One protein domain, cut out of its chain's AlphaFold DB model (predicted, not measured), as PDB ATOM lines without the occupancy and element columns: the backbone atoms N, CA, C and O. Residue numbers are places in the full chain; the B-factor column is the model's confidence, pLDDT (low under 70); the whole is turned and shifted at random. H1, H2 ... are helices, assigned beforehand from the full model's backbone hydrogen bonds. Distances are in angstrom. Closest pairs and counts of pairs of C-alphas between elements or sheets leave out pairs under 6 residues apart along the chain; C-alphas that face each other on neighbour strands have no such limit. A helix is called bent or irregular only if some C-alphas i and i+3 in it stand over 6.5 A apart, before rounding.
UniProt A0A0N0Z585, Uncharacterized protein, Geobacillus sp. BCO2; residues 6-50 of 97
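This is residues 6 to 50 of the 97 residues of an uncharacterized protein of Geobacillus sp. BCO2 (UniProt A0A0N0Z585). The longest helix, H3, makes a V with H2 at their tight link, H1 lies away from H3 with its first residue, Gln 6, near Ala 29 of H2, and a long loop, residues 16 to 27, joins H1 to H2, its C-alphas 4 to 9 A from the mean of all C-alphas. The printed part has 45 residues with three named helices, in the order H1, H2, H3, and no named strand: the class is all helix. It is compact and rounded, with a radius of gyration of the C-alphas of 9.3 A and spans of 24 by 19 by 18 A.

H3, residues 38 to 49, and H2, residues 28 to 36, only just touch, with 3 pairs of C-alphas within 8 A, and only at the corner by their link; H3 does so with residues 40 to 41 alone. The closest C-alphas are those of Phe 34 and Lys 41, 5.3 A apart; the tilt is steep, 45 degrees, opposite ways. H1, residues 6 to 15, only just touches H2, with 3 pairs within 8 A, the closest C-alphas being those of Gln 6 and Ala 29, 6.6 A apart; the tilt is shallow, 30 degrees, the same way. H1 and H3 are apart. In H1 every O i to N i+4 pair is within hydrogen-bond range; in H2 3 of 5 are, and in H3 4 of 8.

H3 is 18.8 A long and ends at C-alpha 49 (37.175, 48.648, 38.657). H1, 14.2 A, begins at C-alpha 6 (51.236, 31.185, 44.414), and H2 is 13.6 A long. H2 and H3 are irregular: C-alphas 29 and 32 are 7.4 A apart, and C-alphas 45 and 48 are 7.3 A apart.

The C-alphas of Glu 14 and Asn 49, the two farthest apart, are 24.2 A apart. The printed part has no cut. The link from H1 to H2 is long, 12 residues. The mean pLDDT of the printed part is 92.3, and no printed residue is under 70.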
ATOM      1  N   GLN A   6      51.121  32.514  45.016       94.12
ATOM      2  CA  GLN A   6      51.236  31.185  44.414       94.12
ATOM      3  C   GLN A   6      49.984  30.335  44.645       94.12
ATOM      4  O   GLN A   6      49.493  29.716  43.705       94.12
ATOM      5  N   ASN A   7      49.405  30.378  45.847       94.12
ATOM      6  CA  ASN A   7      48.149  29.676  46.133       94.12
ATOM      7  C   ASN A   7      46.990  30.261  45.308       94.12
ATOM      8  O   ASN A   7      46.143  29.528  44.804       94.12
ATOM      9  N   ASP A   8      46.971  31.583  45.137       94.12
ATOM     10  CA  ASP A   8      45.974  32.271  44.313       94.12
ATOM     11  C   ASP A   8      46.130  31.946  42.816       94.12
ATOM     12  O   ASP A   8      45.139  31.829  42.092       94.12
ATOM     13  N   LEU A   9      47.366  31.767  42.340       94.88
ATOM     14  CA  LEU A   9      47.639  31.308  40.980       94.88
ATOM     15  C   LEU A   9      47.178  29.862  40.768       94.88
ATOM     16  O   LEU A   9      46.618  29.551  39.717       94.88
ATOM     17  N   GLU A  10      47.409  28.976  41.739       95.44
ATOM     18  CA  GLU A  10      46.893  27.603  41.706       95.44
ATOM     19  C   GLU A  10      45.361  27.594  41.673       95.44
ATOM     20  O   GLU A  10      44.773  26.957  40.802       95.44
ATOM     21  N   TRP A  11      44.710  28.386  42.531       94.38
ATOM     22  CA  TRP A  11      43.257  28.560  42.514       94.38
ATOM     23  C   TRP A  11      42.738  29.000  41.141       94.38
ATOM     24  O   TRP A  11      41.791  28.410  40.615       94.38
ATOM     25  N   LEU A  12      43.366  30.017  40.542       94.12
ATOM     26  CA  LEU A  12      42.991  30.516  39.222       94.12
ATOM     27  C   LEU A  12      43.132  29.428  38.149       94.12
ATOM     28  O   LEU A  12      42.238  29.275  37.321       94.12
ATOM     29  N   LYS A  13      44.219  28.649  38.174       94.62
ATOM     30  CA  LYS A  13      44.454  27.564  37.207       94.62
ATOM     31  C   LYS A  13      43.417  26.447  37.312       94.62
ATOM     32  O   LYS A  13      42.985  25.943  36.281       94.62
ATOM     33  N   GLU A  14      43.019  26.085  38.528       96.25
ATOM     34  CA  GLU A  14      42.080  24.984  38.777       96.25
ATOM     35  C   GLU A  14      40.619  25.379  38.528       96.25
ATOM     36  O   GLU A  14      39.822  24.581  38.036       96.25
ATOM     37  N   THR A  15      40.243  26.615  38.864       94.44
ATOM     38  CA  THR A  15      38.834  27.049  38.860       94.44
ATOM     39  C   THR A  15      38.476  27.968  37.700       94.44
ATOM     40  O   THR A  15      37.295  28.155  37.409       94.44
ATOM     41  N   ASN A  16      39.478  28.576  37.057       92.06
ATOM     42  CA  ASN A  16      39.316  29.694  36.130       92.06
ATOM     43  C   ASN A  16      38.580  30.906  36.751       92.06
ATOM     44  O   ASN A  16      38.044  31.749  36.029       92.06
ATOM     45  N   LEU A  17      38.541  30.996  38.087       90.75
ATOM     46  CA  LEU A  17      37.979  32.123  38.826       90.75
ATOM     47  C   LEU A  17      39.109  33.056  39.277       90.75
ATOM     48  O   LEU A  17      40.044  32.599  39.942       90.75
ATOM     49  N   PRO A  18      39.038  34.361  38.964       89.31
ATOM     50  CA  PRO A  18      40.047  35.303  39.414       89.31
ATOM     51  C   PRO A  18      40.025  35.448  40.945       89.31
ATOM     52  O   PRO A  18      38.947  35.620  41.523       89.31
ATOM     53  N   PRO A  19      41.187  35.405  41.617       90.12
ATOM     54  CA  PRO A  19      41.268  35.708  43.040       90.12
ATOM     55  C   PRO A  19      40.945  37.191  43.278       90.12
ATOM     56  O   PRO A  19      41.228  38.051  42.442       90.12
ATOM     57  N   ALA A  20      40.351  37.495  44.431       87.25
ATOM     58  CA  ALA A  20      39.940  38.848  44.801       87.25
ATOM     59  C   ALA A  20      41.151  39.701  45.223       87.25
ATOM     60  O   ALA A  20      41.421  39.869  46.413       87.25
ATOM     61  N   ARG A  21      41.906  40.199  44.238       88.75
ATOM     62  CA  ARG A  21      43.099  41.031  44.429       88.75
ATOM     63  C   ARG A  21      43.277  42.035  43.294       88.75
ATOM     64  O   ARG A  21      42.965  41.739  42.142       88.75
ATOM     65  N   ASP A  22      43.834  43.193  43.626       88.06
ATOM     66  CA  ASP A  22      43.907  44.338  42.708       88.06
ATOM     67  C   ASP A  22      45.131  44.304  41.778       88.06
ATOM     68  O   ASP A  22      45.208  45.053  40.807       88.06
ATOM     69  N   ASP A  23      46.106  43.442  42.066       91.38
ATOM     70  CA  ASP A  23      47.415  43.402  41.410       91.38
ATOM     71  C   ASP A  23      47.552  42.276  40.371       91.38
ATOM     72  O   ASP A  23      48.659  41.997  39.921       91.38
ATOM     73  N   LEU A  24      46.460  41.622  39.949       91.62
ATOM     74  CA  LEU A  24      46.537  40.480  39.022       91.62
ATOM     75  C   LEU A  24      47.258  40.783  37.703       91.62
ATOM     76  O   LEU A  24      47.936  39.914  37.160       91.62
ATOM     77  N   SER A  25      47.119  41.998  37.177       88.25
ATOM     78  CA  SER A  25      47.728  42.396  35.904       88.25
ATOM     79  C   SER A  25      49.202  42.803  36.020       88.25
ATOM     80  O   SER A  25      49.878  42.914  34.997       88.25
ATOM     81  N   THR A  26      49.709  43.023  37.236       92.00
ATOM     82  CA  THR A  26      51.063  43.549  37.489       92.00
ATOM     83  C   THR A  26      51.920  42.637  38.364       92.00
ATOM     84  O   THR A  26      53.143  42.758  38.348       92.00
ATOM     85  N   ASN A  27      51.314  41.711  39.107       93.56
ATOM     86  CA  ASN A  27      52.014  40.797  39.997       93.56
ATOM     87  C   ASN A  27      52.746  39.706  39.204       93.56
ATOM     88  O   ASN A  27      52.141  38.958  38.431       93.56
ATOM     89  N   GLU A  28      54.054  39.593  39.438       94.94
ATOM     90  CA  GLU A  28      54.965  38.693  38.720       94.94
ATOM     91  C   GLU A  28      54.512  37.225  38.725       94.94
ATOM     92  O   GLU A  28      54.772  36.508  37.760       94.94
ATOM     93  N   ALA A  29      53.784  36.779  39.755       94.69
ATOM     94  CA  ALA A  29      53.246  35.421  39.815       94.69
ATOM     95  C   ALA A  29      52.224  35.131  38.697       94.69
ATOM     96  O   ALA A  29      52.079  33.984  38.279       94.69
ATOM     97  N   PHE A  30      51.530  36.154  38.191       94.75
ATOM     98  CA  PHE A  30      50.410  35.997  37.263       94.75
ATOM     99  C   PHE A  30      50.709  36.479  35.841       94.75
ATOM    100  O   PHE A  30      50.064  36.003  34.907       94.75
ATOM    101  N   VAL A  31      51.685  37.379  35.651       93.44
ATOM    102  CA  VAL A  31      51.991  37.993  34.341       93.44
ATOM    103  C   VAL A  31      52.154  36.938  33.246       93.44
ATOM    104  O   VAL A  31      51.419  36.965  32.259       93.44
ATOM    105  N   SER A  32      53.027  35.945  33.445       94.62
ATOM    106  CA  SER A  32      53.250  34.896  32.440       94.62
ATOM    107  C   SER A  32      52.015  34.027  32.191       94.62
ATOM    108  O   SER A  32      51.820  33.539  31.079       94.62
ATOM    109  N   TYR A  33      51.162  33.832  33.201       95.19
ATOM    110  CA  TYR A  33      49.914  33.091  33.029       95.19
ATOM    111  C   TYR A  33      48.929  33.862  32.143       95.19
ATOM    112  O   TYR A  33      48.346  33.276  31.231       95.19
ATOM    113  N   PHE A  34      48.780  35.173  32.346       94.38
ATOM    114  CA  PHE A  34      47.907  36.007  31.516       94.38
ATOM    115  C   PHE A  34      48.471  36.280  30.116       94.38
ATOM    116  O   PHE A  34      47.695  36.429  29.177       94.38
ATOM    117  N   GLU A  35      49.793  36.282  29.931       93.69
ATOM    118  CA  GLU A  35      50.414  36.306  28.597       93.69
ATOM    119  C   GLU A  35      50.081  35.047  27.784       93.69
ATOM    120  O   GLU A  35      49.827  35.132  26.583       93.69
ATOM    121  N   GLN A  36      50.035  33.885  28.441       95.62
ATOM    122  CA  GLN A  36      49.642  32.613  27.822       95.62
ATOM    123  C   GLN A  36      48.122  32.484  27.642       95.62
ATOM    124  O   GLN A  36      47.666  31.710  26.802       95.62
ATOM    125  N   ASN A  37      47.340  33.253  28.404       94.50
ATOM    126  CA  ASN A  37      45.877  33.260  28.383       94.50
ATOM    127  C   ASN A  37      45.347  34.681  28.119       94.50
ATOM    128  O   ASN A  37      44.698  35.270  28.992       94.50
ATOM    129  N   PRO A  38      45.604  35.258  26.929       93.25
ATOM    130  CA  PRO A  38      45.319  36.664  26.642       93.25
ATOM    131  C   PRO A  38      43.835  37.031  26.782       93.25
ATOM    132  O   PRO A  38      43.511  38.178  27.080       93.25
ATOM    133  N   GLN A  39      42.924  36.065  26.640       91.00
ATOM    134  CA  GLN A  39      41.492  36.247  26.878       91.00
ATOM    135  C   GLN A  39      41.153  36.596  28.336       91.00
ATOM    136  O   GLN A  39      40.154  37.266  28.585       91.00
ATOM    137  N   LEU A  40      41.975  36.164  29.300       91.81
ATOM    138  CA  LEU A  40      41.773  36.426  30.729       91.81
ATOM    139  C   LEU A  40      42.395  37.755  31.176       91.81
ATOM    140  O   LEU A  40      42.023  38.286  32.220       91.81
ATOM    141  N   LYS A  41      43.306  38.322  30.377       90.62
ATOM    142  CA  LYS A  41      44.018  39.561  30.707       90.62
ATOM    143  C   LYS A  41      43.066  40.738  30.935       90.62
ATOM    144  O   LYS A  41      43.202  41.446  31.928       90.62
ATOM    145  N   LEU A  42      42.051  40.884  30.080       91.06
ATOM    146  CA  LEU A  42      41.038  41.936  30.232       91.06
ATOM    147  C   LEU A  42      40.233  41.794  31.530       91.06
ATOM    148  O   LEU A  42      39.841  42.802  32.110       91.06
ATOM    149  N   TYR A  43      39.996  40.569  32.006       90.06
ATOM    150  CA  TYR A  43      39.320  40.358  33.285       90.06
ATOM    151  C   TYR A  43      40.211  40.811  34.442       90.06
ATOM    152  O   TYR A  43      39.754  41.581  35.280       90.06
ATOM    153  N   ALA A  44      41.486  40.407  34.444       89.75
ATOM    154  CA  ALA A  44      42.464  40.795  35.460       89.75
ATOM    155  C   ALA A  44      42.651  42.319  35.560       89.75
ATOM    156  O   ALA A  44      42.677  42.867  36.658       89.75
ATOM    157  N   GLU A  45      42.727  43.012  34.421       90.94
ATOM    158  CA  GLU A  45      42.870  44.474  34.360       90.94
ATOM    159  C   GLU A  45      41.656  45.231  34.916       90.94
ATOM    160  O   GLU A  45      41.791  46.380  35.334       90.94
ATOM    161  N   ASN A  46      40.475  44.608  34.933       90.94
ATOM    162  CA  ASN A  46      39.233  45.254  35.354       90.94
ATOM    163  C   ASN A  46      38.776  44.885  36.770       90.94
ATOM    164  O   ASN A  46      37.808  45.481  37.238       90.94
ATOM    165  N   ILE A  47      39.459  43.976  37.477       88.12
ATOM    166  CA  ILE A  47      39.116  43.655  38.876       88.12
ATOM    167  C   ILE A  47      39.109  44.895  39.778       88.12
ATOM    168  O   ILE A  47      38.108  45.077  40.471       88.12
ATOM    169  N   PRO A  48      40.109  45.801  39.729       88.06
ATOM    170  CA  PRO A  48      40.098  47.007  40.565       88.06
ATOM    171  C   PRO A  48      38.932  47.963  40.267       88.06
ATOM    172  O   PRO A  48      38.604  48.820  41.083       88.06
ATOM    173  N   ASN A  49      38.313  47.834  39.088       90.69
ATOM    174  CA  ASN A  49      37.175  48.648  38.657       90.69
ATOM    175  C   ASN A  49      35.822  47.981  38.959       90.69
ATOM    176  O   ASN A  49      34.774  48.590  38.737       90.69
ATOM    177  N   ALA A  50      35.818  46.722  39.403       90.38
ATOM    178  CA  ALA A  50      34.601  45.972  39.654       90.38
ATOM    179  C   ALA A  50      33.981  46.359  41.002       90.38
ATOM    180  O   ALA A  50      34.673  46.590  41.991       90.38
TER     181      ALA A  50